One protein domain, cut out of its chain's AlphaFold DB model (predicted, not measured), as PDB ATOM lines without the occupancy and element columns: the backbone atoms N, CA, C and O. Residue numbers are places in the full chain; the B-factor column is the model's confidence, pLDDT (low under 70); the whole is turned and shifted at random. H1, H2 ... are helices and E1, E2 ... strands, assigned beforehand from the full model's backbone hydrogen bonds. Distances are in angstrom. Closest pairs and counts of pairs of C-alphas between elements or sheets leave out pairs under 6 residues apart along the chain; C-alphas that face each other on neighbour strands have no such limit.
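AT A GLANCE: This is residues 97 to 208 of the 212 residues of the protein "XRE family transcriptional regulator" of Roseburia inulinivorans (UniProt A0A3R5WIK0). A strongly twisted sheet bends along its long strand E2: E1, E5 and E4 continue it at one end, the hairpin of E2 and E3 with E6 makes the other, and E8 with E7 branches off E2's other side. H2 covers E5, while the short helices H1, H3 and H4 only graze the sheet. The printed part has 112 residues with four named helices and eight named strands; along the chain come E1, E2, E3, then H1, then E4, then H2, then E5, then H3 and H4, then E6, E7 and E8; the class is mixed, helices and strands, and the branched sheet has E4 and E5 as parallel neighbours and its other neighbour pairs antiparallel. The whole is compact, with a radius of gyration of the C-alphas of 14.0 A and spans of 42 by 33 by 26 A.

HOW THE PARTS SIT: Start at E1, residues 97 to 103: E2, residues 109 to 121, lies on one side of it and E5, residues 166 to 172, on the other, both antiparallel. Look for N 100 and O 112, 2.8 A apart, and N 99 and O 169, 2.9 A apart, within hydrogen-bond range. E2 bends by 96 degrees at residue 118. E1, E2 and E3, residues 125 to 130, form a meander, each strand the antiparallel neighbour of the one before; N 118 and O 127 are 2.9 A apart. E8, residues 200 to 207, is antiparallel on E2's other side, with N 113 and O 204 3.1 A apart. H1, residues 135 to 141, only grazes the sheet. E4, residues 146 to 148, is parallel to E5, with N 148 and O 170 2.8 A apart. H2, residues 151 to 160, is on the sheet at a height of 8.4 A, along E5 at 7 degrees on the local plane. E4, H2 and E5 form a strand-helix-strand unit, two parallel neighbour strands joined through a helix, with a right-handed crossover. H3, residues 173 to 179, touches H2 at a steep tilt of 66 degrees, the closest C-alphas being Gly 151 and Cys 175, 5.3 A apart. H4, residues 181 to 184, only just touches H3, only at the corner, with 3 pairs of C-alphas within 8 A; the closest are Met 176 and Leu 184, 7.3 A apart. H3 and H4 only graze the sheet. E6, residues 187 to 189, is antiparallel to E3, with N 128 and O 187 2.9 A apart. E7, residues 195 to 197, forms a hairpin with E8, with N 195 and O 203 2.8 A apart. Every O i to N i+4 pair is within range in H1, H2 and H3; H4 is too short for one.

IN THESE COORDINATES: Find C-alpha 97 at (30.412, -19.237, 74.347); E1 runs 18.5 A from there. E2 covers 26.9 A to C-alpha 121 at (29.237, -14.752, 51.032), E3 16.0 A, H2 14.4 A and E5 19.4 A. E8 covers 18.8 A to C-alpha 207 at (26.988, -6.113, 67.882).

THE WHOLE: The two C-alphas farthest apart, those of Arg 123 and Ile 156, are 42.3 A apart. The printed part has no cut, and the links between named elements are tight. The mean pLDDT of the printed part is 86.9; residues 105 to 107 are under 70.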
ATOM      1  N   TYR A  97      29.684 -20.143  75.220       95.56
ATOM      2  CA  TYR A  97      30.412 -19.237  74.347       95.56
ATOM      3  C   TYR A  97      31.306 -18.305  75.156       95.56
ATOM      4  O   TYR A  97      30.927 -17.847  76.235       95.56
ATOM      5  N   LEU A  98      32.482 -17.993  74.613       94.12
ATOM      6  CA  LEU A  98      33.377 -16.981  75.165       94.12
ATOM      7  C   LEU A  98      33.090 -15.628  74.514       94.12
ATOM      8  O   LEU A  98      33.238 -15.478  73.298       94.12
ATOM      9  N   LEU A  99      32.734 -14.641  75.333       94.75
ATOM     10  CA  LEU A  99      32.497 -13.271  74.895       94.75
ATOM     11  C   LEU A  99      33.561 -12.310  75.419       94.75
ATOM     12  O   LEU A  99      34.015 -12.402  76.561       94.75
ATOM     13  N   TYR A 100      33.870 -11.332  74.575       93.06
ATOM     14  CA  TYR A 100      34.664 -10.151  74.871       93.06
ATOM     15  C   TYR A 100      33.702  -8.974  74.977       93.06
ATOM     16  O   TYR A 100      33.062  -8.594  73.995       93.06
ATOM     17  N   VAL A 101      33.564  -8.423  76.179       91.62
ATOM     18  CA  VAL A 101      32.562  -7.400  76.483       91.62
ATOM     19  C   VAL A 101      33.261  -6.146  76.967       91.62
ATOM     20  O   VAL A 101      33.986  -6.158  77.963       91.62
ATOM     21  N   ARG A 102      33.001  -5.035  76.283       88.44
ATOM     22  CA  ARG A 102      33.475  -3.712  76.683       88.44
ATOM     23  C   ARG A 102      32.308  -2.751  76.724       88.44
ATOM     24  O   ARG A 102      31.707  -2.461  75.698       88.44
ATOM     25  N   ARG A 103      32.018  -2.189  77.893       84.44
ATOM     26  CA  ARG A 103      31.062  -1.079  77.977       84.44
ATOM     27  C   ARG A 103      31.730   0.183  77.454       84.44
ATOM     28  O   ARG A 103      32.779   0.568  77.962       84.44
ATOM     29  N   ILE A 104      31.145   0.809  76.439       75.62
ATOM     30  CA  ILE A 104      31.616   2.091  75.898       75.62
ATOM     31  C   ILE A 104      31.070   3.231  76.753       75.62
ATOM     32  O   ILE A 104      31.787   4.171  77.078       75.62
ATOM     33  N   ASP A 105      29.800   3.126  77.142       64.00
ATOM     34  CA  ASP A 105      29.154   4.047  78.064       64.00
ATOM     35  C   ASP A 105      28.038   3.328  78.857       64.00
ATOM     36  O   ASP A 105      27.969   2.098  78.932       64.00
ATOM     37  N   THR A 106      27.150   4.084  79.506       62.50
ATOM     38  CA  THR A 106      26.019   3.511  80.267       62.50
ATOM     39  C   THR A 106      24.945   2.821  79.415       62.50
ATOM     40  O   THR A 106      24.097   2.125  79.970       62.50
ATOM     41  N   ARG A 107      24.952   3.043  78.102       60.09
ATOM     42  CA  ARG A 107      23.931   2.675  77.112       60.09
ATOM     43  C   ARG A 107      24.496   1.908  75.913       60.09
ATOM     44  O   ARG A 107      23.706   1.329  75.179       60.09
ATOM     45  N   LYS A 108      25.811   1.943  75.698       70.00
ATOM     46  CA  LYS A 108      26.508   1.289  74.592       70.00
ATOM     47  C   LYS A 108      27.558   0.326  75.115       70.00
ATOM     48  O   LYS A 108      28.356   0.659  75.994       70.00
ATOM     49  N   ASP A 109      27.602  -0.838  74.504       83.19
ATOM     50  CA  ASP A 109      28.615  -1.859  74.689       83.19
ATOM     51  C   ASP A 109      29.126  -2.342  73.337       83.19
ATOM     52  O   ASP A 109      28.468  -2.188  72.314       83.19
ATOM     53  N   CYS A 110      30.321  -2.917  73.348       88.00
ATOM     54  CA  CYS A 110      30.814  -3.757  72.281       88.00
ATOM     55  C   CYS A 110      30.849  -5.190  72.781       88.00
ATOM     56  O   CYS A 110      31.485  -5.461  73.805       88.00
ATOM     57  N   ILE A 111      30.209  -6.088  72.039       93.00
ATOM     58  CA  ILE A 111      30.322  -7.523  72.261       93.00
ATOM     59  C   ILE A 111      30.997  -8.136  71.042       93.00
ATOM     60  O   ILE A 111      30.570  -7.940  69.904       93.00
ATOM     61  N   ALA A 112      32.073  -8.863  71.296       94.12
ATOM     62  CA  ALA A 112      32.798  -9.629  70.302       94.12
ATOM     63  C   ALA A 112      32.970 -11.072  70.783       94.12
ATOM     64  O   ALA A 112      32.822 -11.373  71.968       94.12
ATOM     65  N   GLY A 113      33.282 -11.971  69.862       94.94
ATOM     66  CA  GLY A 113      33.472 -13.382  70.173       94.94
ATOM     67  C   GLY A 113      34.244 -14.094  69.081       94.94
ATOM     68  O   GLY A 113      34.353 -13.599  67.957       94.94
ATOM     69  N   LYS A 114      34.797 -15.256  69.426       94.44
ATOM     70  CA  LYS A 114      35.479 -16.107  68.453       94.44
ATOM     71  C   LYS A 114      34.441 -16.755  67.548       94.44
ATOM     72  O   LYS A 114      33.552 -17.450  68.032       94.44
ATOM     73  N   VAL A 115      34.563 -16.544  66.248       95.19
ATOM     74  CA  VAL A 115      33.618 -17.057  65.261       95.19
ATOM     75  C   VAL A 115      34.231 -18.185  64.443       95.19
ATOM     76  O   VAL A 115      35.448 -18.276  64.280       95.19
ATOM     77  N   MET A 116      33.380 -19.067  63.935       94.81
ATOM     78  CA  MET A 116      33.747 -20.101  62.978       94.81
ATOM     79  C   MET A 116      33.151 -19.791  61.612       94.81
ATOM     80  O   MET A 116      32.058 -19.231  61.507       94.81
ATOM     81  N   TRP A 117      33.903 -20.139  60.574       95.00
ATOM     82  CA  TRP A 117      33.464 -20.039  59.192       95.00
ATOM     83  C   TRP A 117      32.346 -21.048  58.907       95.00
ATOM     84  O   TRP A 117      32.429 -22.193  59.354       95.00
ATOM     85  N   ILE A 118      31.311 -20.601  58.191       94.81
ATOM     86  CA  ILE A 118      30.232 -21.454  57.676       94.81
ATOM     87  C   ILE A 118      30.400 -21.612  56.167       94.81
ATOM     88  O   ILE A 118      30.530 -22.725  55.673       94.81
ATOM     89  N   GLU A 119      30.371 -20.490  55.444       94.19
ATOM     90  CA  GLU A 119      30.462 -20.468  53.988       94.19
ATOM     91  C   GLU A 119      30.900 -19.096  53.462       94.19
ATOM     92  O   GLU A 119      30.920 -18.089  54.179       94.19
ATOM     93  N   ASN A 120      31.216 -19.039  52.170       94.00
ATOM     94  CA  ASN A 120      31.526 -17.787  51.490       94.00
ATOM     95  C   ASN A 120      30.249 -17.006  51.164       94.00
ATOM     96  O   ASN A 120      29.278 -17.552  50.647       94.00
ATOM     97  N   TYR A 121      30.288 -15.696  51.394       89.88
ATOM     98  CA  TYR A 121      29.237 -14.752  51.032       89.88
ATOM     99  C   TYR A 121      29.745 -13.820  49.926       89.88
ATOM    100  O   TYR A 121      30.266 -12.726  50.163       89.88
ATOM    101  N   GLY A 122      29.627 -14.276  48.681       89.50
ATOM    102  CA  GLY A 122      30.221 -13.594  47.532       89.50
ATOM    103  C   GLY A 122      31.751 -13.705  47.505       89.50
ATOM    104  O   GLY A 122      32.333 -14.618  48.080       89.50
ATOM    105  N   ARG A 123      32.423 -12.783  46.798       84.94
ATOM    106  CA  ARG A 123      33.879 -12.868  46.543       84.94
ATOM    107  C   ARG A 123      34.778 -12.461  47.713       84.94
ATOM    108  O   ARG A 123      35.937 -12.854  47.733       84.94
ATOM    109  N   HIS A 124      34.288 -11.630  48.634       90.50
ATOM    110  CA  HIS A 124      35.142 -10.952  49.626       90.50
ATOM    111  C   HIS A 124      34.585 -10.966  51.051       90.50
ATOM    112  O   HIS A 124      35.146 -10.311  51.930       90.50
ATOM    113  N   LYS A 125      33.470 -11.661  51.279       92.69
ATOM    114  CA  LYS A 125      32.845 -11.768  52.593       92.69
ATOM    115  C   LYS A 125      32.555 -13.225  52.902       92.69
ATOM    116  O   LYS A 125      32.452 -14.057  52.007       92.69
ATOM    117  N   GLU A 126      32.408 -13.507  54.180       94.25
ATOM    118  CA  GLU A 126      32.160 -14.834  54.717       94.25
ATOM    119  C   GLU A 126      30.979 -14.765  55.678       94.25
ATOM    120  O   GLU A 126      30.844 -13.796  56.435       94.25
ATOM    121  N   ARG A 127      30.143 -15.803  55.656       94.75
ATOM    122  CA  ARG A 127      29.170 -16.066  56.713       94.75
ATOM    123  C   ARG A 127      29.881 -16.794  57.838       94.75
ATOM    124  O   ARG A 127      30.531 -17.822  57.627       94.75
ATOM    125  N   ARG A 128      29.761 -16.246  59.041       95.00
ATOM    126  CA  ARG A 128      30.342 -16.809  60.255       95.00
ATOM    127  C   ARG A 128      29.319 -16.828  61.379       95.00
ATOM    128  O   ARG A 128      28.382 -16.036  61.391       95.00
ATOM    129  N   VAL A 129      29.533 -17.711  62.343       95.56
ATOM    130  CA  VAL A 129      28.721 -17.804  63.563       95.56
ATOM    131  C   VAL A 129      29.619 -17.885  64.783       95.56
ATOM    132  O   VAL A 129      30.761 -18.342  64.701       95.56
ATOM    133  N   LEU A 130      29.112 -17.428  65.923       96.56
ATOM    134  CA  LEU A 130      29.790 -17.564  67.202       96.56
ATOM    135  C   LEU A 130      30.110 -19.037  67.495       96.56
ATOM    136  O   LEU A 130      29.241 -19.906  67.430       96.56
ATOM    137  N   ARG A 131      31.374 -19.311  67.815       95.50
ATOM    138  CA  ARG A 131      31.883 -20.667  68.009       95.50
ATOM    139  C   ARG A 131      31.648 -21.133  69.454       95.50
ATOM    140  O   ARG A 131      32.119 -20.451  70.369       95.50
ATOM    141  N   PRO A 132      31.001 -22.292  69.678       95.44
ATOM    142  CA  PRO A 132      30.943 -22.914  70.999       95.44
ATOM    143  C   PRO A 132      32.342 -23.251  71.531       95.44
ATOM    144  O   PRO A 132      33.254 -23.572  70.761       95.44
ATOM    145  N   ILE A 133      32.525 -23.184  72.847       93.94
ATOM    146  CA  ILE A 133      33.815 -23.433  73.504       93.94
ATOM    147  C   ILE A 133      33.802 -24.726  74.320       93.94
ATOM    148  O   ILE A 133      32.770 -25.142  74.837       93.94
ATOM    149  N   ASN A 134      34.986 -25.315  74.503       90.88
ATOM    150  CA  ASN A 134      35.213 -26.279  75.575       90.88
ATOM    151  C   ASN A 134      35.478 -25.496  76.870       90.88
ATOM    152  O   ASN A 134      36.533 -24.874  77.014       90.88
ATOM    153  N   VAL A 135      34.513 -25.506  77.790       88.25
ATOM    154  CA  VAL A 135      34.573 -24.710  79.023       88.25
ATOM    155  C   VAL A 135      35.737 -25.132  79.920       88.25
ATOM    156  O   VAL A 135      36.426 -24.258  80.443       88.25
ATOM    157  N   ALA A 136      36.018 -26.435  80.038       86.50
ATOM    158  CA  ALA A 136      37.116 -26.946  80.860       86.50
ATOM    159  C   ALA A 136      38.468 -26.375  80.406       86.50
ATOM    160  O   ALA A 136      39.211 -25.817  81.213       86.50
ATOM    161  N   ALA A 137      38.727 -26.389  79.095       87.12
ATOM    162  CA  ALA A 137      39.950 -25.820  78.526       87.12
ATOM    163  C   ALA A 137      40.065 -24.300  78.766       87.12
ATOM    164  O   ALA A 137      41.159 -23.782  78.993       87.12
ATOM    165  N   VAL A 138      38.946 -23.565  78.737       87.25
ATOM    166  CA  VAL A 138      38.952 -22.117  79.010       87.25
ATOM    167  C   VAL A 138      39.190 -21.821  80.490       87.25
ATOM    168  O   VAL A 138      39.934 -20.889  80.789       87.25
ATOM    169  N   ILE A 139      38.617 -22.604  81.407       84.50
ATOM    170  CA  ILE A 139      38.848 -22.456  82.854       84.50
ATOM    171  C   ILE A 139      40.318 -22.734  83.197       84.50
ATOM    172  O   ILE A 139      40.915 -21.979  83.967       84.50
ATOM    173  N   GLU A 140      40.925 -23.762  82.598       84.50
ATOM    174  CA  GLU A 140      42.350 -24.068  82.787       84.50
ATOM    175  C   GLU A 140      43.251 -22.900  82.366       84.50
ATOM    176  O   GLU A 140      44.195 -22.551  83.080       84.50
ATOM    177  N   GLN A 141      42.927 -22.249  81.246       83.88
ATOM    178  CA  GLN A 141      43.667 -21.091  80.738       83.88
ATOM    179  C   GLN A 141      43.354 -19.793  81.502       83.88
ATOM    180  O   GLN A 141      44.213 -18.919  81.616       83.88
ATOM    181  N   ARG A 142      42.125 -19.635  82.008       82.81
ATOM    182  CA  ARG A 142      41.612 -18.403  82.625       82.81
ATOM    183  C   ARG A 142      40.898 -18.724  83.937       82.81
ATOM    184  O   ARG A 142      39.674 -18.693  84.012       82.81
ATOM    185  N   LYS A 143      41.678 -18.955  84.994       73.50
ATOM    186  CA  LYS A 143      41.179 -19.377  86.320       73.50
ATOM    187  C   LYS A 143      40.152 -18.435  86.964       73.50
ATOM    188  O   LYS A 143      39.357 -18.883  87.779       73.50
ATOM    189  N   ASP A 144      40.163 -17.155  86.593       76.81
ATOM    190  CA  ASP A 144      39.264 -16.127  87.136       76.81
ATOM    191  C   ASP A 144      38.097 -15.775  86.192       76.81
ATOM    192  O   ASP A 144      37.433 -14.751  86.382       76.81
ATOM    193  N   ILE A 145      37.863 -16.556  85.129       84.31
ATOM    194  CA  ILE A 145      36.785 -16.251  84.187       84.31
ATOM    195  C   ILE A 145      35.412 -16.499  84.815       84.31
ATOM    196  O   ILE A 145      35.160 -17.540  85.414       84.31
ATOM    197  N   GLN A 146      34.506 -15.537  84.650       86.19
ATOM    198  CA  GLN A 146      33.138 -15.679  85.132       86.19
ATOM    199  C   GLN A 146      32.328 -16.561  84.179       86.19
ATOM    200  O   GLN A 146      32.363 -16.353  82.964       86.19
ATOM    201  N   ILE A 147      31.556 -17.488  84.747       88.88
ATOM    202  CA  ILE A 147      30.555 -18.294  84.042       88.88
ATOM    203  C   ILE A 147      29.168 -17.727  84.357       88.88
ATOM    204  O   ILE A 147      28.891 -17.372  85.506       88.88
ATOM    205  N   ILE A 148      28.338 -17.575  83.324       89.38
ATOM    206  CA  ILE A 148      27.004 -16.972  83.386       89.38
ATOM    207  C   ILE A 148      25.999 -17.886  82.691       89.38
ATOM    208  O   ILE A 148      26.092 -18.136  81.489       89.38
ATOM    209  N   ASN A 149      24.994 -18.323  83.440       88.44
ATOM    210  CA  ASN A 149      24.051 -19.354  83.023       88.44
ATOM    211  C   ASN A 149      22.640 -18.839  82.731       88.44
ATOM    212  O   ASN A 149      21.869 -19.511  82.047       88.44
ATOM    213  N   ASN A 150      22.287 -17.649  83.217       86.06
ATOM    214  CA  ASN A 150      20.954 -17.074  83.033       86.06
ATOM    215  C   ASN A 150      20.990 -15.548  82.900       86.06
ATOM    216  O   ASN A 150      21.999 -14.894  83.193       86.06
ATOM    217  N   GLY A 151      19.869 -14.970  82.461       82.50
ATOM    218  CA  GLY A 151      19.774 -13.532  82.248       82.50
ATOM    219  C   GLY A 151      19.979 -12.683  83.503       82.50
ATOM    220  O   GLY A 151      20.496 -11.573  83.389       82.50
ATOM    221  N   TYR A 152      19.630 -13.192  84.690       78.69
ATOM    222  CA  TYR A 152      19.814 -12.485  85.964       78.69
ATOM    223  C   TYR A 152      21.300 -12.330  86.324       78.69
ATOM    224  O   TYR A 152      21.754 -11.234  86.658       78.69
ATOM    225  N   GLU A 153      22.084 -13.394  86.175       81.06
ATOM    226  CA  GLU A 153      23.539 -13.364  86.349       81.06
ATOM    227  C   GLU A 153      24.218 -12.450  85.327       81.06
ATOM    228  O   GLU A 153      25.061 -11.636  85.710       81.06
ATOM    229  N   TRP A 154      23.809 -12.521  84.050       85.12
ATOM    230  CA  TRP A 154      24.337 -11.649  82.992       85.12
ATOM    231  C   TRP A 154      24.222 -10.190  83.382       85.12
ATOM    232  O   TRP A 154      25.160  -9.405  83.268       85.12
ATOM    233  N   VAL A 155      23.038  -9.817  83.839       77.19
ATOM    234  CA  VAL A 155      22.704  -8.426  84.044       77.19
ATOM    235  C   VAL A 155      23.346  -7.906  85.341       77.19
ATOM    236  O   VAL A 155      23.834  -6.778  85.351       77.19
ATOM    237  N   ILE A 156      23.516  -8.749  86.370       71.69
ATOM    238  CA  ILE A 156      24.400  -8.453  87.511       71.69
ATOM    239  C   ILE A 156      25.836  -8.216  87.058       71.69
ATOM    240  O   ILE A 156      26.429  -7.177  87.352       71.69
ATOM    241  N   TRP A 157      26.409  -9.170  86.338       81.31
ATOM    242  CA  TRP A 157      27.791  -9.081  85.898       81.31
ATOM    243  C   TRP A 157      28.028  -7.834  85.033       81.31
ATOM    244  O   TRP A 157      28.923  -7.036  85.310       81.31
ATOM    245  N   TYR A 158      27.157  -7.608  84.049       79.69
ATOM    246  CA  TYR A 158      27.248  -6.525  83.076       79.69
ATOM    247  C   TYR A 158      27.253  -5.133  83.721       79.69
ATOM    248  O   TYR A 158      28.067  -4.277  83.370       79.69
ATOM    249  N   TYR A 159      26.360  -4.872  84.679       73.25
ATOM    250  CA  TYR A 159      26.303  -3.549  85.311       73.25
ATOM    251  C   TYR A 159      27.424  -3.311  86.330       73.25
ATOM    252  O   TYR A 159      27.676  -2.150  86.658       73.25
ATOM    253  N   ASN A 160      28.132  -4.362  86.756       71.75
ATOM    254  CA  ASN A 160      29.368  -4.252  87.534       71.75
ATOM    255  C   ASN A 160      30.614  -4.005  86.675       71.75
ATOM    256  O   ASN A 160      31.674  -3.692  87.222       71.75
ATOM    257  N   LEU A 161      30.509  -4.107  85.347       77.12
ATOM    258  CA  LEU A 161      31.632  -3.812  84.467       77.12
ATOM    259  C   LEU A 161      31.975  -2.328  84.489       77.12
ATOM    260  O   LEU A 161      31.103  -1.456  84.388       77.12
ATOM    261  N   ILE A 162      33.277  -2.072  84.528       75.44
ATOM    262  CA  ILE A 162      33.852  -0.743  84.425       75.44
ATOM    263  C   ILE A 162      33.819  -0.295  82.959       75.44
ATOM    264  O   ILE A 162      34.246  -1.024  82.060       75.44
ATOM    265  N   ILE A 163      33.318   0.914  82.709       75.44
ATOM    266  CA  ILE A 163      33.285   1.509  81.373       75.44
ATOM    267  C   ILE A 163      34.714   1.680  80.850       75.44
ATOM    268  O   ILE A 163      35.614   2.118  81.563       75.44
ATOM    269  N   GLY A 164      34.907   1.337  79.581       71.81
ATOM    270  CA  GLY A 164      36.173   1.447  78.871       71.81
ATOM    271  C   GLY A 164      37.072   0.222  79.011       71.81
ATOM    272  O   GLY A 164      37.967   0.071  78.177       71.81
ATOM    273  N   LYS A 165      36.811  -0.679  79.964       81.69
ATOM    274  CA  LYS A 165      37.595  -1.899  80.181       81.69
ATOM    275  C   LYS A 165      36.998  -3.095  79.435       81.69
ATOM    276  O   LYS A 165      35.779  -3.244  79.361       81.69
ATOM    277  N   MET A 166      37.871  -3.915  78.852       85.88
ATOM    278  CA  MET A 166      37.498  -5.170  78.198       85.88
ATOM    279  C   MET A 166      37.443  -6.293  79.234       85.88
ATOM    280  O   MET A 166      38.359  -6.431  80.048       85.88
ATOM    281  N   TYR A 167      36.387  -7.095  79.182       88.56
ATOM    282  CA  TYR A 167      36.174  -8.242  80.052       88.56
ATOM    283  C   TYR A 167      35.915  -9.504  79.241       88.56
ATOM    284  O   TYR A 167      35.350  -9.445  78.151       88.56
ATOM    285  N   HIS A 168      36.296 -10.642  79.815       90.50
ATOM    286  CA  HIS A 168      36.037 -11.967  79.267       90.50
ATOM    287  C   HIS A 168      34.997 -12.670  80.123       90.50
ATOM    288  O   HIS A 168      35.061 -12.596  81.354       90.50
ATOM    289  N   VAL A 169      34.061 -13.352  79.479       91.75
ATOM    290  CA  VAL A 169      33.001 -14.079  80.173       91.75
ATOM    291  C   VAL A 169      32.561 -15.286  79.369       91.75
ATOM    292  O   VAL A 169      32.475 -15.226  78.141       91.75
ATOM    293  N   VAL A 170      32.291 -16.378  80.074       92.88
ATOM    294  CA  VAL A 170      31.684 -17.582  79.516       92.88
ATOM    295  C   VAL A 170      30.183 -17.500  79.750       92.88
ATOM    296  O   VAL A 170      29.742 -17.301  80.881       92.88
ATOM    297  N   VAL A 171      29.391 -17.623  78.688       93.94
ATOM    298  CA  VAL A 171      27.931 -17.478  78.749       93.94
ATOM    299  C   VAL A 171      27.260 -18.697  78.129       93.94
ATOM    300  O   VAL A 171      27.630 -19.106  77.027       93.94
ATOM    301  N   SER A 172      26.275 -19.266  78.824       94.69
ATOM    302  CA  SER A 172      25.475 -20.384  78.318       94.69
ATOM    303  C   SER A 172      24.597 -19.967  77.135       94.69
ATOM    304  O   SER A 172      24.119 -18.828  77.051       94.69
ATOM    305  N   LYS A 173      24.316 -20.898  76.223       95.06
ATOM    306  CA  LYS A 173      23.431 -20.675  75.074       95.06
ATOM    307  C   LYS A 173      22.034 -20.251  75.513       95.06
ATOM    308  O   LYS A 173      21.441 -19.371  74.883       95.06
ATOM    309  N   ARG A 174      21.512 -20.822  76.597       93.44
ATOM    310  CA  ARG A 174      20.251 -20.411  77.217       93.44
ATOM    311  C   ARG A 174      20.262 -18.935  77.611       93.44
ATOM    312  O   ARG A 174      19.373 -18.200  77.182       93.44
ATOM    313  N   CYS A 175      21.273 -18.479  78.352       91.75
ATOM    314  CA  CYS A 175      21.400 -17.066  78.715       91.75
ATOM    315  C   CYS A 175      21.515 -16.172  77.471       91.75
ATOM    316  O   CYS A 175      20.867 -15.124  77.381       91.75
ATOM    317  N   MET A 176      22.276 -16.619  76.469       93.12
ATOM    318  CA  MET A 176      22.415 -15.912  75.198       93.12
ATOM    319  C   MET A 176      21.068 -15.739  74.494       93.12
ATOM    320  O   MET A 176      20.742 -14.630  74.078       93.12
ATOM    321  N   LYS A 177      20.238 -16.786  74.418       92.81
ATOM    322  CA  LYS A 177      18.892 -16.707  73.824       92.81
ATOM    323  C   LYS A 177      17.984 -15.702  74.541       92.81
ATOM    324  O   LYS A 177      17.183 -15.047  73.877       92.81
ATOM    325  N   GLU A 178      18.114 -15.569  75.860       88.25
ATOM    326  CA  GLU A 178      17.319 -14.637  76.671       88.25
ATOM    327  C   GLU A 178      17.787 -13.179  76.519       88.25
ATOM    328  O   GLU A 178      16.968 -12.279  76.339       88.25
ATOM    329  N   CYS A 179      19.098 -12.927  76.601       84.94
ATOM    330  CA  CYS A 179      19.638 -11.575  76.809       84.94
ATOM    331  C   CYS A 179      20.477 -11.018  75.655       84.94
ATOM    332  O   CYS A 179      20.691  -9.803  75.592       84.94
ATOM    333  N   LEU A 180      20.992 -11.887  74.787       89.88
ATOM    334  CA  LEU A 180      22.027 -11.591  73.793       89.88
ATOM    335  C   LEU A 180      21.769 -12.344  72.481       89.88
ATOM    336  O   LEU A 180      22.707 -12.770  71.813       89.88
ATOM    337  N   ARG A 181      20.495 -12.531  72.111       90.62
ATOM    338  CA  ARG A 181      20.109 -13.395  70.984       90.62
ATOM    339  C   ARG A 181      20.837 -13.036  69.688       90.62
ATOM    340  O   ARG A 181      21.264 -13.930  68.977       90.62
ATOM    341  N   PHE A 182      21.053 -11.740  69.459       89.62
ATOM    342  CA  PHE A 182      21.775 -11.214  68.298       89.62
ATOM    343  C   PHE A 182      23.214 -11.732  68.165       89.62
ATOM    344  O   PHE A 182      23.742 -11.782  67.065       89.62
ATOM    345  N   CYS A 183      23.862 -12.133  69.263       92.44
ATOM    346  CA  CYS A 183      25.205 -12.708  69.221       92.44
ATOM    347  C   CYS A 183      25.234 -14.132  68.647       92.44
ATOM    348  O   CYS A 183      26.309 -14.616  68.303       92.44
ATOM    349  N   LEU A 184      24.087 -14.821  68.617       93.31
ATOM    350  CA  LEU A 184      23.946 -16.158  68.035       93.31
ATOM    351  C   LEU A 184      23.544 -16.107  66.558       93.31
ATOM    352  O   LEU A 184      23.573 -17.143  65.896       93.31
ATOM    353  N   ASP A 185      23.150 -14.934  66.063       92.88
ATOM    354  CA  ASP A 185      22.820 -14.752  64.660       92.88
ATOM    355  C   ASP A 185      24.093 -14.868  63.817       92.88
ATOM    356  O   ASP A 185      25.210 -14.573  64.256       92.88
ATOM    357  N   GLU A 186      23.922 -15.306  62.578       93.31
ATOM    358  CA  GLU A 186      25.023 -15.308  61.634       93.31
ATOM    359  C   GLU A 186      25.434 -13.883  61.277       93.31
ATOM    360  O   GLU A 186      24.608 -12.985  61.096       93.31
ATOM    361  N   ILE A 187      26.734 -13.703  61.110       92.94
ATOM    362  CA  ILE A 187      27.320 -12.438  60.707       92.94
ATOM    363  C   ILE A 187      27.977 -12.584  59.345       92.94
ATOM    364  O   ILE A 187      28.542 -13.623  59.002       92.94
ATOM    365  N   ILE A 188      27.927 -11.503  58.577       92.88
ATOM    366  CA  ILE A 188      28.635 -11.385  57.310       92.88
ATOM    367  C   ILE A 188      29.816 -10.455  57.549       92.88
ATOM    368  O   ILE A 188      29.623  -9.273  57.842       92.88
ATOM    369  N   VAL A 189      31.033 -10.973  57.410       91.94
ATOM    370  CA  VAL A 189      32.265 -10.218  57.688       91.94
ATOM    371  C   VAL A 189      33.225 -10.332  56.518       91.94
ATOM    372  O   VAL A 189      33.239 -11.349  55.826       91.94
ATOM    373  N   SER A 190      34.053  -9.314  56.295       91.25
ATOM    374  CA  SER A 190      35.229  -9.495  55.442       91.25
ATOM    375  C   SER A 190      36.345 -10.130  56.280       91.25
ATOM    376  O   SER A 190      36.499  -9.745  57.439       91.25
ATOM    377  N   PRO A 191      37.189 -11.020  55.730       86.06
ATOM    378  CA  PRO A 191      38.289 -11.630  56.489       86.06
ATOM    379  C   PRO A 191      39.239 -10.608  57.128       86.06
ATOM    380  O   PRO A 191      39.730 -10.813  58.231       86.06
ATOM    381  N   LYS A 192      39.437  -9.461  56.467       88.31
ATOM    382  CA  LYS A 192      40.231  -8.327  56.972       88.31
ATOM    383  C   LYS A 192      39.634  -7.620  58.198       88.31
ATOM    384  O   LYS A 192      40.351  -6.891  58.871       88.31
ATOM    385  N   ASP A 193      38.337  -7.796  58.451       87.56
ATOM    386  CA  ASP A 193      37.627  -7.172  59.572       87.56
ATOM    387  C   ASP A 193      37.678  -8.061  60.833       87.56
ATOM    388  O   ASP A 193      37.223  -7.657  61.904       87.56
ATOM    389  N   LEU A 194      38.226  -9.279  60.716       89.88
ATOM    390  CA  LEU A 194      38.459 -10.168  61.847       89.88
ATOM    391  C   LEU A 194      39.609  -9.645  62.698       89.88
ATOM    392  O   LEU A 194      40.692  -9.312  62.217       89.88
ATOM    393  N   MET A 195      39.366  -9.611  63.996       89.31
ATOM    394  CA  MET A 195      40.307  -9.137  64.987       89.31
ATOM    395  C   MET A 195      41.172 -10.290  65.496       89.31
ATOM    396  O   MET A 195      40.732 -11.439  65.603       89.31
ATOM    397  N   ILE A 196      42.398  -9.934  65.869       86.06
ATOM    398  CA  ILE A 196      43.287 -10.769  66.671       86.06
ATOM    399  C   ILE A 196      43.368 -10.119  68.047       86.06
ATOM    400  O   ILE A 196      43.710  -8.941  68.162       86.06
ATOM    401  N   TYR A 197      43.031 -10.864  69.093       80.38
ATOM    402  CA  TYR A 197      43.063 -10.357  70.460       80.38
ATOM    403  C   TYR A 197      43.517 -11.457  71.413       80.38
ATOM    404  O   TYR A 197      42.983 -12.563  71.384       80.38
ATOM    405  N   ASP A 198      44.497 -11.146  72.265       71.19
ATOM    406  CA  ASP A 198      45.031 -12.079  73.269       71.19
ATOM    407  C   ASP A 198      45.509 -13.414  72.650       71.19
ATOM    408  O   ASP A 198      45.199 -14.501  73.132       71.19
ATOM    409  N   GLY A 199      46.177 -13.329  71.490       75.69
ATOM    410  CA  GLY A 199      46.653 -14.482  70.713       75.69
ATOM    411  C   GLY A 199      45.561 -15.278  69.982       75.69
ATOM    412  O   GLY A 199      45.881 -16.135  69.161       75.69
ATOM    413  N   ALA A 200      44.279 -14.994  70.228       79.81
ATOM    414  CA  ALA A 200      43.170 -15.626  69.528       79.81
ATOM    415  C   ALA A 200      42.846 -14.884  68.223       79.81
ATOM    416  O   ALA A 200      42.643 -13.670  68.211       79.81
ATOM    417  N   THR A 201      42.781 -15.639  67.128       86.25
ATOM    418  CA  THR A 201      42.320 -15.184  65.812       86.25
ATOM    419  C   THR A 201      40.814 -15.375  65.657       86.25
ATOM    420  O   THR A 201      40.158 -16.005  66.498       86.25
ATOM    421  N   ASP A 202      40.280 -14.865  64.546       90.81
ATOM    422  CA  ASP A 202      38.887 -15.060  64.138       90.81
ATOM    423  C   ASP A 202      37.886 -14.476  65.136       90.81
ATOM    424  O   ASP A 202      36.812 -15.034  65.365       90.81
ATOM    425  N   ILE A 203      38.234 -13.348  65.754       92.81
ATOM    426  CA  ILE A 203      37.319 -12.632  66.635       92.81
ATOM    427  C   ILE A 203      36.540 -11.631  65.795       92.81
ATOM    428  O   ILE A 203      37.119 -10.790  65.114       92.81
ATOM    429  N   ALA A 204      35.218 -11.691  65.868       92.88
ATOM    430  CA  ALA A 204      34.352 -10.751  65.175       92.88
ATOM    431  C   ALA A 204      33.523  -9.938  66.161       92.88
ATOM    432  O   ALA A 204      33.171 -10.398  67.250       92.88
ATOM    433  N   PHE A 205      33.196  -8.715  65.754       91.19
ATOM    434  CA  PHE A 205      32.204  -7.902  66.436       91.19
ATOM    435  C   PHE A 205      30.806  -8.468  66.165       91.19
ATOM    436  O   PHE A 205      30.397  -8.587  65.013       91.19
ATOM    437  N   LEU A 206      30.083  -8.813  67.230       89.75
ATOM    438  CA  LEU A 206      28.757  -9.432  67.158       89.75
ATOM    439  C   LEU A 206      27.636  -8.391  67.238       89.75
ATOM    440  O   LEU A 206      26.512  -8.640  66.816       89.75
ATOM    441  N   GLY A 207      27.935  -7.211  67.783       82.25
ATOM    442  CA  GLY A 207      26.988  -6.113  67.882       82.25
ATOM    443  C   GLY A 207      27.026  -5.393  69.222       82.25
ATOM    444  O   GLY A 207      27.898  -5.597  70.069       82.25
ATOM    445  N   THR A 208      26.026  -4.537  69.392       74.19
ATOM    446  CA  THR A 208      25.711  -3.834  70.637       74.19
ATOM    447  C   THR A 208      24.385  -4.365  71.168       74.19
ATOM    448  O   THR A 208      23.477  -4.619  70.366       74.19
TER     449      THR A 208